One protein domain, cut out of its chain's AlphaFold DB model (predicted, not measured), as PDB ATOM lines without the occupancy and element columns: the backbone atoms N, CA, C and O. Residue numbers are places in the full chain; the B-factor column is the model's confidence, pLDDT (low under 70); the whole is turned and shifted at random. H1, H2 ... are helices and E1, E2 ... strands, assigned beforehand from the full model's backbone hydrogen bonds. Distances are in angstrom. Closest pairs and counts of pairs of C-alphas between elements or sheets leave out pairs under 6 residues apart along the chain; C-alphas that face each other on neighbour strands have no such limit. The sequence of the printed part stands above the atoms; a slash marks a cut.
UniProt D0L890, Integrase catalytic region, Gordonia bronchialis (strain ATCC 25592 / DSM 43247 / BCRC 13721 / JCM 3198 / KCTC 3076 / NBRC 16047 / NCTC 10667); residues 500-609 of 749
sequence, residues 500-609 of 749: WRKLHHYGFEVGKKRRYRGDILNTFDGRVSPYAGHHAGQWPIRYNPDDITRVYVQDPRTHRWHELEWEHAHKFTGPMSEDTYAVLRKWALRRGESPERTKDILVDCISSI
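AT A GLANCE: This is residues 500 to 609 of the 749 residues of the protein "Integrase catalytic region" of Gordonia bronchialis (strain ATCC 25592 / DSM 43247 / BCRC 13721 / JCM 3198 / KCTC 3076 / NBRC 16047 / NCTC 10667) (UniProt D0L890). A strongly twisted sheet of five strands, curled like part of a barrel, makes the body at one end of an elongated domain, and a pair of helices, H2 and H3, crossing steeply makes a head at the other end. The first printed residues bridge the sheet's two edges by short pairings with E1 and E3, while the small helix H1 only grazes the sheet. The printed part has 110 residues, with named elements in the order E1, E2, H1, E3, E4, E5, H2, H3; the sheet order is E1, E2, E5, E4, E3, all antiparallel, and the class is mixed, helices and strands. It is only just compact, close to loose, with a radius of gyration of the C-alphas of 15.8 A and spans of 45 by 24 by 21 A.

IN THESE COORDINATES: E1 is residues 507 to 509, beginning at C-alpha 507 (24.753, 24.963, 5.695), and E2 is residues 515 to 517. H1 is residues 521 to 524. E3, residues 539 to 544, is 16.3 A long; E4, residues 547 to 554, is 18.2 A long and bends by 61 degrees at residue 550; E5, residues 561 to 566, is 16.3 A long. H2, residues 578 to 590, is 18.3 A long. H3, residues 595 to 607, is 18.8 A long and ends at C-alpha 607 (-1.193, 32.617, -0.301).

HOW THE PARTS SIT: E1 and E2 form a hairpin, with N 516 and O 508 at 2.8 A. E2 and E5 are antiparallel, with N 565 and O 517 at 2.9 A. E3, E4 and E5 form a meander, each strand the antiparallel neighbour of the one before: N 542 and O 552 are 2.8 A apart, and N 564 and O 551 are 2.8 A apart. Residues 500 to 501 pair with 539 to 540 of E3, and 503 to 504 with 507 to 508 of E1. E1 and E3 are only just apart, closest 8.5 A. H1 only grazes the sheet with residues 521 to 522, and H2 with residues 578 to 581. H2 and H3 touch, H3 with residues 598 to 602 alone; their closest C-alphas are those of Ala 588 and Thr 598, 5.5 A. They run opposite ways at a steep tilt of 55 degrees. H3 is not on the sheet. In H2 every O i to N i+4 pair is within hydrogen-bond range, in H3 8 of 9, and H1 is too short for such a pair.

THE WHOLE: The two C-alphas farthest apart, those of Arg 557 and Arg 591, are 48.2 A apart. The printed part has no cut. The links from H1 to E3 and from E5 to H2 are long. The mean pLDDT of the printed part is 76.5; 33 residues are under 70, among them 591 to 609.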
ATOM      1  N   TRP A 500      29.845  35.526  -1.400       89.38
ATOM      2  CA  TRP A 500      30.918  34.713  -0.823       89.38
ATOM      3  C   TRP A 500      30.615  34.368   0.636       89.38
ATOM      4  O   TRP A 500      30.532  35.266   1.482       89.38
ATOM      5  N   ARG A 501      30.406  33.085   0.950       91.62
ATOM      6  CA  ARG A 501      29.981  32.635   2.289       91.62
ATOM      7  C   ARG A 501      30.788  31.456   2.804       91.62
ATOM      8  O   ARG A 501      31.231  30.605   2.045       91.62
ATOM      9  N   LYS A 502      30.980  31.412   4.123       90.31
ATOM     10  CA  LYS A 502      31.584  30.258   4.794       90.31
ATOM     11  C   LYS A 502      30.540  29.153   4.924       90.31
ATOM     12  O   LYS A 502      29.372  29.442   5.182       90.31
ATOM     13  N   LEU A 503      30.975  27.912   4.749       89.06
ATOM     14  CA  LEU A 503      30.144  26.745   5.018       89.06
ATOM     15  C   LEU A 503      30.124  26.495   6.531       89.06
ATOM     16  O   LEU A 503      31.180  26.394   7.157       89.06
ATOM     17  N   HIS A 504      28.932  26.421   7.116       87.56
ATOM     18  CA  HIS A 504      28.723  26.044   8.513       87.56
ATOM     19  C   HIS A 504      28.104  24.642   8.601       87.56
ATOM     20  O   HIS A 504      27.576  24.126   7.619       87.56
ATOM     21  N   HIS A 505      28.092  24.048   9.800       84.19
ATOM     22  CA  HIS A 505      27.462  22.739  10.048       84.19
ATOM     23  C   HIS A 505      25.955  22.710   9.723       84.19
ATOM     24  O   HIS A 505      25.396  21.652   9.461       84.19
ATOM     25  N   TYR A 506      25.290  23.870   9.737       84.12
ATOM     26  CA  TYR A 506      23.883  24.032   9.354       84.12
ATOM     27  C   TYR A 506      23.692  24.469   7.888       84.12
ATOM     28  O   TYR A 506      22.572  24.780   7.491       84.12
ATOM     29  N   GLY A 507      24.764  24.523   7.091       88.19
ATOM     30  CA  GLY A 507      24.753  24.963   5.695       88.19
ATOM     31  C   GLY A 507      25.270  26.389   5.494       88.19
ATOM     32  O   GLY A 507      26.158  26.852   6.214       88.19
ATOM     33  N   PHE A 508      24.743  27.089   4.486       90.94
ATOM     34  CA  PHE A 508      25.146  28.463   4.165       90.94
ATOM     35  C   PHE A 508      24.170  29.489   4.742       90.94
ATOM     36  O   PHE A 508      22.957  29.307   4.681       90.94
ATOM     37  N   GLU A 509      24.693  30.608   5.252       91.12
ATOM     38  CA  GLU A 509      23.877  31.761   5.645       91.12
ATOM     39  C   GLU A 509      23.967  32.871   4.584       91.12
ATOM     40  O   GLU A 509      25.026  33.476   4.387       91.12
ATOM     41  N   VAL A 510      22.858  33.158   3.892       86.00
ATOM     42  CA  VAL A 510      22.798  34.195   2.842       86.00
ATOM     43  C   VAL A 510      21.751  35.253   3.195       86.00
ATOM     44  O   VAL A 510      20.545  35.026   3.116       86.00
ATOM     45  N   GLY A 511      22.225  36.447   3.562       80.81
ATOM     46  CA  GLY A 511      21.398  37.582   3.980       80.81
ATOM     47  C   GLY A 511      21.204  37.652   5.493       80.81
ATOM     48  O   GLY A 511      22.034  37.165   6.254       80.81
ATOM     49  N   LYS A 512      20.123  38.290   5.959       73.50
ATOM     50  CA  LYS A 512      19.864  38.461   7.401       73.50
ATOM     51  C   LYS A 512      19.251  37.187   8.006       73.50
ATOM     52  O   LYS A 512      18.030  37.120   8.130       73.50
ATOM     53  N   LYS A 513      20.093  36.234   8.437       76.31
ATOM     54  CA  LYS A 513      19.711  34.993   9.150       76.31
ATOM     55  C   LYS A 513      18.880  33.983   8.342       76.31
ATOM     56  O   LYS A 513      18.025  33.306   8.909       76.31
ATOM     57  N   ARG A 514      19.104  33.870   7.029       87.62
ATOM     58  CA  ARG A 514      18.477  32.824   6.195       87.62
ATOM     59  C   ARG A 514      19.474  31.697   5.957       87.62
ATOM     60  O   ARG A 514      20.574  31.962   5.475       87.62
ATOM     61  N   ARG A 515      19.090  30.476   6.331       90.75
ATOM     62  CA  ARG A 515      19.927  29.270   6.283       90.75
ATOM     63  C   ARG A 515      19.505  28.376   5.126       90.75
ATOM     64  O   ARG A 515      18.330  28.031   5.036       90.75
ATOM     65  N   TYR A 516      20.459  28.002   4.287       91.31
ATOM     66  CA  TYR A 516      20.224  27.207   3.087       91.31
ATOM     67  C   TYR A 516      20.914  25.857   3.194       91.31
ATOM     68  O   TYR A 516      22.095  25.786   3.564       91.31
ATOM     69  N   ARG A 517      20.179  24.796   2.855       90.19
ATOM     70  CA  ARG A 517      20.638  23.410   2.943       90.19
ATOM     71  C   ARG A 517      20.303  22.643   1.665       90.19
ATOM     72  O   ARG A 517      19.323  22.935   0.996       90.19
ATOM     73  N   GLY A 518      21.133  21.657   1.348       87.06
ATOM     74  CA  GLY A 518      20.910  20.705   0.264       87.06
ATOM     75  C   GLY A 518      21.888  19.539   0.374       87.06
ATOM     76  O   GLY A 518      22.916  19.650   1.051       87.06
ATOM     77  N   ASP A 519      21.576  18.428  -0.286       86.31
ATOM     78  CA  ASP A 519      22.319  17.166  -0.144       86.31
ATOM     79  C   ASP A 519      23.783  17.274  -0.582       86.31
ATOM     80  O   ASP A 519      24.665  16.625  -0.013       86.31
ATOM     81  N   ILE A 520      24.067  18.159  -1.544       86.38
ATOM     82  CA  ILE A 520      25.420  18.408  -2.052       86.38
ATOM     83  C   ILE A 520      26.385  18.875  -0.955       86.38
ATOM     84  O   ILE A 520      27.579  18.593  -1.032       86.38
ATOM     85  N   LEU A 521      25.889  19.531   0.099       84.69
ATOM     86  CA  LEU A 521      26.736  20.067   1.169       84.69
ATOM     87  C   LEU A 521      27.467  18.966   1.942       84.69
ATOM     88  O   LEU A 521      28.577  19.198   2.413       84.69
ATOM     89  N   ASN A 522      26.911  17.751   1.984       82.06
ATOM     90  CA  ASN A 522      27.570  16.593   2.590       82.06
ATOM     91  C   ASN A 522      28.863  16.215   1.843       82.06
ATOM     92  O   ASN A 522      29.784  15.659   2.432       82.06
ATOM     93  N   THR A 523      28.965  16.540   0.548       80.50
ATOM     94  CA  THR A 523      30.183  16.298  -0.249       80.50
ATOM     95  C   THR A 523      31.275  17.347  -0.014       80.50
ATOM     96  O   THR A 523      32.443  17.112  -0.341       80.50
ATOM     97  N   PHE A 524      30.900  18.496   0.554       75.88
ATOM     98  CA  PHE A 524      31.802  19.589   0.916       75.88
ATOM     99  C   PHE A 524      32.274  19.506   2.372       75.88
ATOM    100  O   PHE A 524      33.213  20.214   2.739       75.88
ATOM    101  N   ASP A 525      31.652  18.655   3.192       65.50
ATOM    102  CA  ASP A 525      31.976  18.534   4.609       65.50
ATOM    103  C   ASP A 525      33.444  18.111   4.816       65.50
ATOM    104  O   ASP A 525      33.982  17.251   4.113       65.50
ATOM    105  N   GLY A 526      34.135  18.798   5.729       62.97
ATOM    106  CA  GLY A 526      35.577  18.649   5.963       62.97
ATOM    107  C   GLY A 526      36.515  19.223   4.883       62.97
ATOM    108  O   GLY A 526      37.734  19.141   5.051       62.97
ATOM    109  N   ARG A 527      36.009  19.826   3.795       69.69
ATOM    110  CA  ARG A 527      36.848  20.424   2.737       69.69
ATOM    111  C   ARG A 527      37.060  21.921   2.940       69.69
ATOM    112  O   ARG A 527      36.124  22.686   3.169       69.69
ATOM    113  N   VAL A 528      38.306  22.362   2.772       70.75
ATOM    114  CA  VAL A 528      38.640  23.788   2.666       70.75
ATOM    115  C   VAL A 528      38.225  24.282   1.279       70.75
ATOM    116  O   VAL A 528      38.426  23.578   0.288       70.75
ATOM    117  N   SER A 529      37.636  25.478   1.194       80.38
ATOM    118  CA  SER A 529      37.285  26.078  -0.098       80.38
ATOM    119  C   SER A 529      38.531  26.192  -0.990       80.38
ATOM    120  O   SER A 529      39.563  26.658  -0.500       80.38
ATOM    121  N   PRO A 530      38.452  25.872  -2.293       77.06
ATOM    122  CA  PRO A 530      39.607  25.945  -3.196       77.06
ATOM    123  C   PRO A 530      40.032  27.388  -3.527       77.06
ATOM    124  O   PRO A 530      41.087  27.606  -4.117       77.06
ATOM    125  N   TYR A 531      39.213  28.378  -3.166       80.00
ATOM    126  CA  TYR A 531      39.448  29.789  -3.450       80.00
ATOM    127  C   TYR A 531      40.415  30.412  -2.433       80.00
ATOM    128  O   TYR A 531      40.282  30.212  -1.225       80.00
ATOM    129  N   ALA A 532      41.384  31.179  -2.936       76.44
ATOM    130  CA  ALA A 532      42.434  31.832  -2.154       76.44
ATOM    131  C   ALA A 532      42.248  33.363  -2.090       76.44
ATOM    132  O   ALA A 532      41.326  33.931  -2.677       76.44
ATOM    133  N   GLY A 533      43.141  34.051  -1.373       79.50
ATOM    134  CA  GLY A 533      43.149  35.515  -1.282       79.50
ATOM    135  C   GLY A 533      42.011  36.070  -0.422       79.50
ATOM    136  O   GLY A 533      41.731  35.547   0.655       79.50
ATOM    137  N   HIS A 534      41.348  37.134  -0.893       76.75
ATOM    138  CA  HIS A 534      40.269  37.811  -0.153       76.75
ATOM    139  C   HIS A 534      39.058  36.903   0.140       76.75
ATOM    140  O   HIS A 534      38.288  37.177   1.057       76.75
ATOM    141  N   HIS A 535      38.921  35.797  -0.596       81.12
ATOM    142  CA  HIS A 535      37.842  34.817  -0.446       81.12
ATOM    143  C   HIS A 535      38.304  33.490   0.173       81.12
ATOM    144  O   HIS A 535      37.617  32.476   0.057       81.12
ATOM    145  N   ALA A 536      39.454  33.478   0.853       80.38
ATOM    146  CA  ALA A 536      39.959  32.287   1.527       80.38
ATOM    147  C   ALA A 536      38.953  31.736   2.557       80.38
ATOM    148  O   ALA A 536      38.494  32.438   3.464       80.38
ATOM    149  N   GLY A 537      38.612  30.454   2.423       83.44
ATOM    150  CA  GLY A 537      37.635  29.771   3.276       83.44
ATOM    151  C   GLY A 537      36.169  30.065   2.928       83.44
ATOM    152  O   GLY A 537      35.285  29.671   3.691       83.44
ATOM    153  N   GLN A 538      35.893  30.774   1.830       89.00
ATOM    154  CA  GLN A 538      34.544  31.115   1.379       89.00
ATOM    155  C   GLN A 538      34.202  30.430   0.053       89.00
ATOM    156  O   GLN A 538      35.052  30.211  -0.807       89.00
ATOM    157  N   TRP A 539      32.920  30.130  -0.113       89.06
ATOM    158  CA  TRP A 539      32.338  29.534  -1.305       89.06
ATOM    159  C   TRP A 539      31.476  30.569  -2.038       89.06
ATOM    160  O   TRP A 539      30.763  31.334  -1.376       89.06
ATOM    161  N   PRO A 540      31.526  30.618  -3.379       89.94
ATOM    162  CA  PRO A 540      30.669  31.486  -4.170       89.94
ATOM    163  C   PRO A 540      29.252  30.902  -4.231       89.94
ATOM    164  O   PRO A 540      29.036  29.837  -4.806       89.94
ATOM    165  N   ILE A 541      28.285  31.610  -3.650       91.56
ATOM    166  CA  ILE A 541      26.867  31.237  -3.668       91.56
ATOM    167  C   ILE A 541      26.113  32.193  -4.582       91.56
ATOM    168  O   ILE A 541      26.156  33.406  -4.383       91.56
ATOM    169  N   ARG A 542      25.415  31.661  -5.580       89.12
ATOM    170  CA  ARG A 542      24.543  32.439  -6.461       89.12
ATOM    171  C   ARG A 542      23.164  32.547  -5.833       89.12
ATOM    172  O   ARG A 542      22.636  31.552  -5.345       89.12
ATOM    173  N   TYR A 543      22.583  33.738  -5.817       88.69
ATOM    174  CA  TYR A 543      21.262  33.954  -5.226       88.69
ATOM    175  C   TYR A 543      20.434  34.901  -6.085       88.69
ATOM    176  O   TYR A 543      20.988  35.815  -6.693       88.69
ATOM    177  N   ASN A 544      19.120  34.693  -6.119       85.50
ATOM    178  CA  ASN A 544      18.189  35.587  -6.791       85.50
ATOM    179  C   ASN A 544      17.539  36.525  -5.754       85.50
ATOM    180  O   ASN A 544      16.835  36.042  -4.872       85.50
ATOM    181  N   PRO A 545      17.756  37.853  -5.797       82.00
ATOM    182  CA  PRO A 545      17.049  38.782  -4.914       82.00
ATOM    183  C   PRO A 545      15.528  38.759  -5.065       82.00
ATOM    184  O   PRO A 545      14.839  39.080  -4.099       82.00
ATOM    185  N   ASP A 546      15.008  38.372  -6.230       75.50
ATOM    186  CA  ASP A 546      13.566  38.293  -6.481       75.50
ATOM    187  C   ASP A 546      12.971  36.937  -6.078       75.50
ATOM    188  O   ASP A 546      11.752  36.789  -6.001       75.50
ATOM    189  N   ASP A 547      13.831  35.970  -5.745       79.69
ATOM    190  CA  ASP A 547      13.443  34.686  -5.172       79.69
ATOM    191  C   ASP A 547      14.456  34.203  -4.122       79.69
ATOM    192  O   ASP A 547      15.447  33.535  -4.418       79.69
ATOM    193  N   ILE A 548      14.174  34.521  -2.859       85.56
ATOM    194  CA  ILE A 548      14.987  34.125  -1.704       85.56
ATOM    195  C   ILE A 548      14.734  32.684  -1.251       85.56
ATOM    196  O   ILE A 548      15.340  32.251  -0.269       85.56
ATOM    197  N   THR A 549      13.809  31.952  -1.878       82.31
ATOM    198  CA  THR A 549      13.471  30.589  -1.440       82.31
ATOM    199  C   THR A 549      14.611  29.609  -1.712       82.31
ATOM    200  O   THR A 549      14.753  28.615  -0.994       82.31
ATOM    201  N   ARG A 550      15.458  29.914  -2.702       88.88
ATOM    202  CA  ARG A 550      16.511  29.039  -3.223       88.88
ATOM    203  C   ARG A 550      17.806  29.813  -3.462       88.88
ATOM    204  O   ARG A 550      17.801  30.996  -3.801       88.88
ATOM    205  N   VAL A 551      18.937  29.132  -3.314       91.81
ATOM    206  CA  VAL A 551      20.262  29.610  -3.741       91.81
ATOM    207  C   VAL A 551      21.010  28.486  -4.440       91.81
ATOM    208  O   VAL A 551      20.647  27.323  -4.317       91.81
ATOM    209  N   TYR A 552      22.078  28.815  -5.158       90.44
ATOM    210  CA  TYR A 552      22.800  27.856  -5.982       90.44
ATOM    211  C   TYR A 552      24.285  27.854  -5.646       90.44
ATOM    212  O   TYR A 552      24.910  28.903  -5.468       90.44
ATOM    213  N   VAL A 553      24.865  26.663  -5.584       91.38
ATOM    214  CA  VAL A 553      26.299  26.447  -5.391       91.38
ATOM    215  C   VAL A 553      26.829  25.596  -6.536       91.38
ATOM    216  O   VAL A 553      26.153  24.680  -6.997       91.38
ATOM    217  N   GLN A 554      28.030  25.906  -7.015       88.56
ATOM    218  CA  GLN A 554      28.681  25.114  -8.054       88.56
ATOM    219  C   GLN A 554      29.609  24.084  -7.412       88.56
ATOM    220  O   GLN A 554      30.421  24.437  -6.554       88.56
ATOM    221  N   ASP A 555      29.527  22.823  -7.838       85.62
ATOM    222  CA  ASP A 555      30.538  21.826  -7.482       85.62
ATOM    223  C   ASP A 555      31.846  22.148  -8.233       85.62
ATOM    224  O   ASP A 555      31.865  22.106  -9.466       85.62
ATOM    225  N   PRO A 556      32.961  22.442  -7.539       78.75
ATOM    226  CA  PRO A 556      34.221  22.818  -8.178       78.75
ATOM    227  C   PRO A 556      34.867  21.688  -8.992       78.75
ATOM    228  O   PRO A 556      35.787  21.956  -9.755       78.75
ATOM    229  N   ARG A 557      34.435  20.429  -8.821       78.38
ATOM    230  CA  ARG A 557      34.977  19.282  -9.563       78.38
ATOM    231  C   ARG A 557      34.195  18.992 -10.838       78.38
ATOM    232  O   ARG A 557      34.790  18.670 -11.860       78.38
ATOM    233  N   THR A 558      32.869  19.019 -10.752       81.38
ATOM    234  CA  THR A 558      31.991  18.679 -11.884       81.38
ATOM    235  C   THR A 558      31.500  19.907 -12.642       81.38
ATOM    236  O   THR A 558      30.921  19.756 -13.712       81.38
ATOM    237  N   HIS A 559      31.716  21.106 -12.092       77.62
ATOM    238  CA  HIS A 559      31.198  22.386 -12.578       77.62
ATOM    239  C   HIS A 559      29.669  22.453 -12.688       77.62
ATOM    240  O   HIS A 559      29.135  23.405 -13.258       77.62
ATOM    241  N   ARG A 560      28.949  21.488 -12.100       83.69
ATOM    242  CA  ARG A 560      27.487  21.458 -12.085       83.69
ATOM    243  C   ARG A 560      26.932  22.352 -10.988       83.69
ATOM    244  O   ARG A 560      27.490  22.441  -9.892       83.69
ATOM    245  N   TRP A 561      25.815  22.994 -11.297       85.50
ATOM    246  CA  TRP A 561      25.049  23.777 -10.343       85.50
ATOM    247  C   TRP A 561      24.149  22.873  -9.506       85.50
ATOM    248  O   TRP A 561      23.520  21.947 -10.014       85.50
ATOM    249  N   HIS A 562      24.098  23.159  -8.211       88.19
ATOM    250  CA  HIS A 562      23.240  22.492  -7.248       88.19
ATOM    251  C   HIS A 562      22.416  23.524  -6.495       88.19
ATOM    252  O   HIS A 562      22.937  24.546  -6.042       88.19
ATOM    253  N   GLU A 563      21.132  23.232  -6.350       90.19
ATOM    254  CA  GLU A 563      20.196  24.060  -5.611       90.19
ATOM    255  C   GLU A 563      20.266  23.761  -4.108       90.19
ATOM    256  O   GLU A 563      20.421  22.613  -3.687       90.19
ATOM    257  N   LEU A 564      20.165  24.812  -3.301       91.38
ATOM    258  CA  LEU A 564      20.032  24.763  -1.854       91.38
ATOM    259  C   LEU A 564      18.754  25.505  -1.469       91.38
ATOM    260  O   LEU A 564      18.579  26.678  -1.811       91.38
ATOM    261  N   GLU A 565      17.896  24.846  -0.708       88.69
ATOM    262  CA  GLU A 565      16.618  25.405  -0.284       88.69
ATOM    263  C   GLU A 565      16.762  26.134   1.050       88.69
ATOM    264  O   GLU A 565      17.502  25.714   1.951       88.69
ATOM    265  N   TRP A 566      16.045  27.246   1.192       89.31
ATOM    266  CA  TRP A 566      15.885  27.902   2.480       89.31
ATOM    267  C   TRP A 566      15.081  26.998   3.425       89.31
ATOM    268  O   TRP A 566      14.051  26.454   3.047       89.31
ATOM    269  N   GLU A 567      15.486  26.904   4.694       84.44
ATOM    270  CA  GLU A 567      14.804  26.117   5.740       84.44
ATOM    271  C   GLU A 567      13.277  26.343   5.821       84.44
ATOM    272  O   GLU A 567      12.522  25.445   6.196       84.44
ATOM    273  N   HIS A 568      12.800  27.539   5.468       78.88
ATOM    274  CA  HIS A 568      11.375  27.884   5.489       78.88
ATOM    275  C   HIS A 568      10.737  27.982   4.097       78.88
ATOM    276  O   HIS A 568       9.598  28.429   4.006       78.88
ATOM    277  N   ALA A 569      11.425  27.559   3.031       77.06
ATOM    278  CA  ALA A 569      10.918  27.612   1.658       77.06
ATOM    279  C   ALA A 569       9.570  26.888   1.501       77.06
ATOM    280  O   ALA A 569       8.672  27.419   0.860       77.06
ATOM    281  N   HIS A 570       9.388  25.748   2.178       72.75
ATOM    282  CA  HIS A 570       8.150  24.951   2.166       72.75
ATOM    283  C   HIS A 570       6.896  25.707   2.630       72.75
ATOM    284  O   HIS A 570       5.782  25.238   2.414       72.75
ATOM    285  N   LYS A 571       7.059  26.843   3.314       68.38
ATOM    286  CA  LYS A 571       5.931  27.662   3.740       68.38
ATOM    287  C   LYS A 571       5.380  28.547   2.616       68.38
ATOM    288  O   LYS A 571       4.319  29.124   2.786       68.38
ATOM    289  N   PHE A 572       6.072  28.674   1.487       65.38
ATOM    290  CA  PHE A 572       5.680  29.546   0.382       65.38
ATOM    291  C   PHE A 572       5.254  28.709  -0.828       65.38
ATOM    292  O   PHE A 572       5.924  27.742  -1.179       65.38
ATOM    293  N   THR A 573       4.156  29.089  -1.486       59.91
ATOM    294  CA  THR A 573       3.689  28.449  -2.731       59.91
ATOM    295  C   THR A 573       4.340  29.036  -3.987       59.91
ATOM    296  O   THR A 573       4.232  28.447  -5.061       59.91
ATOM    297  N   GLY A 574       5.052  30.161  -3.861       61.31
ATOM    298  CA  GLY A 574       5.684  30.870  -4.971       61.31
ATOM    299  C   GLY A 574       6.976  31.603  -4.582       61.31
ATOM    300  O   GLY A 574       7.352  31.615  -3.405       61.31
ATOM    301  N   PRO A 575       7.667  32.205  -5.569       66.56
ATOM    302  CA  PRO A 575       8.910  32.935  -5.346       66.56
ATOM    303  C   PRO A 575       8.682  34.152  -4.446       66.56
ATOM    304  O   PRO A 575       7.631  34.795  -4.489       66.56
ATOM    305  N   MET A 576       9.688  34.486  -3.638       71.81
ATOM    306  CA  MET A 576       9.605  35.591  -2.684       71.81
ATOM    307  C   MET A 576      10.775  36.556  -2.842       71.81
ATOM    308  O   MET A 576      11.920  36.179  -2.609       71.81
ATOM    309  N   SER A 577      10.492  37.828  -3.133       74.88
ATOM    310  CA  SER A 577      11.551  38.834  -3.226       74.88
ATOM    311  C   SER A 577      12.098  39.236  -1.849       74.88
ATOM    312  O   SER A 577      11.394  39.243  -0.828       74.88
ATOM    313  N   GLU A 578      13.370  39.624  -1.813       78.56
ATOM    314  CA  GLU A 578      14.041  40.116  -0.613       78.56
ATOM    315  C   GLU A 578      13.418  41.424  -0.101       78.56
ATOM    316  O   GLU A 578      13.315  41.623   1.115       78.56
ATOM    317  N   ASP A 579      12.957  42.286  -1.006       73.56
ATOM    318  CA  ASP A 579      12.312  43.556  -0.667       73.56
ATOM    319  C   ASP A 579      10.943  43.326  -0.034       73.56
ATOM    320  O   ASP A 579      10.667  43.853   1.048       73.56
ATOM    321  N   THR A 580      10.121  42.474  -0.652       69.56
ATOM    322  CA  THR A 580       8.825  42.064  -0.108       69.56
ATOM    323  C   THR A 580       9.013  41.444   1.278       69.56
ATOM    324  O   THR A 580       8.350  41.846   2.236       69.56
ATOM    325  N   TYR A 581       9.994  40.549   1.439       75.31
ATOM    326  CA  TYR A 581      10.341  39.978   2.742       75.31
ATOM    327  C   TYR A 581      10.749  41.040   3.764       75.31
ATOM    328  O   TYR A 581      10.311  41.003   4.918       75.31
ATOM    329  N   ALA A 582      11.569  42.015   3.373       75.31
ATOM    330  CA  ALA A 582      12.010  43.081   4.262       75.31
ATOM    331  C   ALA A 582      10.855  43.998   4.698       75.31
ATOM    332  O   ALA A 582      10.794  44.379   5.873       75.31
ATOM    333  N   VAL A 583       9.951  44.348   3.780       66.81
ATOM    334  CA  VAL A 583       8.764  45.172   4.053       66.81
ATOM    335  C   VAL A 583       7.827  44.448   5.002       66.81
ATOM    336  O   VAL A 583       7.484  44.988   6.057       66.81
ATOM    337  N   LEU A 584       7.467  43.209   4.680       67.56
ATOM    338  CA  LEU A 584       6.530  42.454   5.492       67.56
ATOM    339  C   LEU A 584       7.116  42.116   6.875       67.56
ATOM    340  O   LEU A 584       6.426  42.210   7.888       67.56
ATOM    341  N   ARG A 585       8.426  41.844   6.967       71.56
ATOM    342  CA  ARG A 585       9.111  41.690   8.260       71.56
ATOM    343  C   ARG A 585       9.051  42.969   9.094       71.56
ATOM    344  O   ARG A 585       8.804  42.899  10.295       71.56
ATOM    345  N   LYS A 586       9.288  44.142   8.493       71.38
ATOM    346  CA  LYS A 586       9.146  45.433   9.193       71.38
ATOM    347  C   LYS A 586       7.707  45.653   9.660       71.38
ATOM    348  O   LYS A 586       7.507  46.157  10.761       71.38
ATOM    349  N   TRP A 587       6.727  45.282   8.840       66.12
ATOM    350  CA  TRP A 587       5.310  45.381   9.176       66.12
ATOM    351  C   TRP A 587       4.950  44.502  10.380       66.12
ATOM    352  O   TRP A 587       4.360  44.999  11.335       66.12
ATOM    353  N   ALA A 588       5.396  43.248  10.400       66.25
ATOM    354  CA  ALA A 588       5.120  42.339  11.507       66.25
ATOM    355  C   ALA A 588       5.816  42.771  12.811       66.25
ATOM    356  O   ALA A 588       5.200  42.771  13.875       66.25
ATOM    357  N   LEU A 589       7.062  43.259  12.716       68.94
ATOM    358  CA  LEU A 589       7.789  43.831  13.857       68.94
ATOM    359  C   LEU A 589       7.062  45.036  14.472       68.94
ATOM    360  O   LEU A 589       7.059  45.184  15.690       68.94
ATOM    361  N   ARG A 590       6.421  45.888  13.657       71.38
ATOM    362  CA  ARG A 590       5.631  47.033  14.149       71.38
ATOM    363  C   ARG A 590       4.371  46.615  14.907       71.38
ATOM    364  O   ARG A 590       3.913  47.375  15.749       71.38
ATOM    365  N   ARG A 591       3.822  45.432  14.622       66.62
ATOM    366  CA  ARG A 591       2.635  44.890  15.306       66.62
ATOM    367  C   ARG A 591       2.981  44.099  16.572       66.62
ATOM    368  O   ARG A 591       2.075  43.613  17.234       66.62
ATOM    369  N   GLY A 592       4.270  43.984  16.917       61.03
ATOM    370  CA  GLY A 592       4.725  43.232  18.089       61.03
ATOM    371  C   GLY A 592       4.556  41.715  17.950       61.03
ATOM    372  O   GLY A 592       4.584  41.006  18.951       61.03
ATOM    373  N   GLU A 593       4.373  41.217  16.725       65.50
ATOM    374  CA  GLU A 593       4.176  39.792  16.463       65.50
ATOM    375  C   GLU A 593       5.471  39.009  16.714       65.50
ATOM    376  O   GLU A 593       6.579  39.486  16.438       65.50
ATOM    377  N   SER A 594       5.347  37.779  17.225       58.47
ATOM    378  CA  SER A 594       6.517  36.930  17.452       58.47
ATOM    379  C   SER A 594       7.233  36.631  16.121       58.47
ATOM    380  O   SER A 594       6.598  36.627  15.061       58.47
ATOM    381  N   PRO A 595       8.550  36.351  16.122       59.66
ATOM    382  CA  PRO A 595       9.281  36.015  14.898       59.66
ATOM    383  C   PRO A 595       8.727  34.795  14.149       59.66
ATOM    384  O   PRO A 595       8.991  34.647  12.960       59.66
ATOM    385  N   GLU A 596       7.997  33.920  14.836       58.19
ATOM    386  CA  GLU A 596       7.353  32.729  14.275       58.19
ATOM    387  C   GLU A 596       5.987  33.073  13.681       58.19
ATOM    388  O   GLU A 596       5.751  32.786  12.513       58.19
ATOM    389  N   ARG A 597       5.155  33.821  14.412       58.47
ATOM    390  CA  ARG A 597       3.843  34.296  13.948       58.47
ATOM    391  C   ARG A 597       3.950  35.293  12.796       58.47
ATOM    392  O   ARG A 597       3.139  35.281  11.880       58.47
ATOM    393  N   THR A 598       5.022  36.084  12.780       58.19
ATOM    394  CA  THR A 598       5.430  36.889  11.622       58.19
ATOM    395  C   THR A 598       5.538  36.022  10.373       58.19
ATOM    396  O   THR A 598       5.044  36.422   9.330       58.19
ATOM    397  N   LYS A 599       6.155  34.835  10.461       59.25
ATOM    398  CA  LYS A 599       6.339  33.946   9.306       59.25
ATOM    399  C   LYS A 599       5.020  33.374   8.813       59.25
ATOM    400  O   LYS A 599       4.856  33.273   7.611       59.25
ATOM    401  N   ASP A 600       4.092  33.052   9.702       58.69
ATOM    402  CA  ASP A 600       2.792  32.515   9.291       58.69
ATOM    403  C   ASP A 600       1.920  33.610   8.645       58.69
ATOM    404  O   ASP A 600       1.316  33.380   7.605       58.69
ATOM    405  N   ILE A 601       1.988  34.858   9.131       59.34
ATOM    406  CA  ILE A 601       1.326  35.997   8.470       59.34
ATOM    407  C   ILE A 601       1.951  36.304   7.095       59.34
ATOM    408  O   ILE A 601       1.242  36.677   6.163       59.34
ATOM    409  N   LEU A 602       3.272  36.132   6.938       57.66
ATOM    410  CA  LEU A 602       3.932  36.249   5.629       57.66
ATOM    411  C   LEU A 602       3.358  35.247   4.622       57.66
ATOM    412  O   LEU A 602       3.142  35.598   3.466       57.66
ATOM    413  N   VAL A 603       3.112  34.024   5.079       56.41
ATOM    414  CA  VAL A 603       2.598  32.912   4.276       56.41
ATOM    415  C   VAL A 603       1.143  33.141   3.899       56.41
ATOM    416  O   VAL A 603       0.803  32.985   2.730       56.41
ATOM    417  N   ASP A 604       0.311  33.603   4.831       57.53
ATOM    418  CA  ASP A 604      -1.084  33.959   4.555       57.53
ATOM    419  C   ASP A 604      -1.182  35.126   3.557       57.53
ATOM    420  O   ASP A 604      -1.975  35.086   2.614       57.53
ATOM    421  N   CYS A 605      -0.331  36.151   3.699       53.84
ATOM    422  CA  CYS A 605      -0.276  37.265   2.751       53.84
ATOM    423  C   CYS A 605       0.125  36.808   1.340       53.84
ATOM    424  O   CYS A 605      -0.439  37.310   0.371       53.84
ATOM    425  N   ILE A 606       1.056  35.859   1.215       51.66
ATOM    426  CA  ILE A 606       1.520  35.336  -0.081       51.66
ATOM    427  C   ILE A 606       0.524  34.346  -0.683       51.66
ATOM    428  O   ILE A 606       0.268  34.394  -1.880       51.66
ATOM    429  N   SER A 607      -0.116  33.516   0.136       49.88
ATOM    430  CA  SER A 607      -1.193  32.617  -0.301       49.88
ATOM    431  C   SER A 607      -2.414  33.406  -0.795       49.88
ATOM    432  O   SER A 607      -3.146  32.945  -1.662       49.88
ATOM    433  N   SER A 608      -2.588  34.648  -0.318       47.34
ATOM    434  CA  SER A 608      -3.553  35.612  -0.862       47.34
ATOM    435  C   SER A 608      -3.110  36.303  -2.165       47.34
ATOM    436  O   SER A 608      -3.785  37.221  -2.616       47.34
ATOM    437  N   ILE A 609      -1.977  35.924  -2.768       45.56
ATOM    438  CA  ILE A 609      -1.549  36.380  -4.106       45.56
ATOM    439  C   ILE A 609      -2.069  35.407  -5.184       45.56
ATOM    440  O   ILE A 609      -2.449  35.850  -6.268       45.56
TER     441      ILE A 609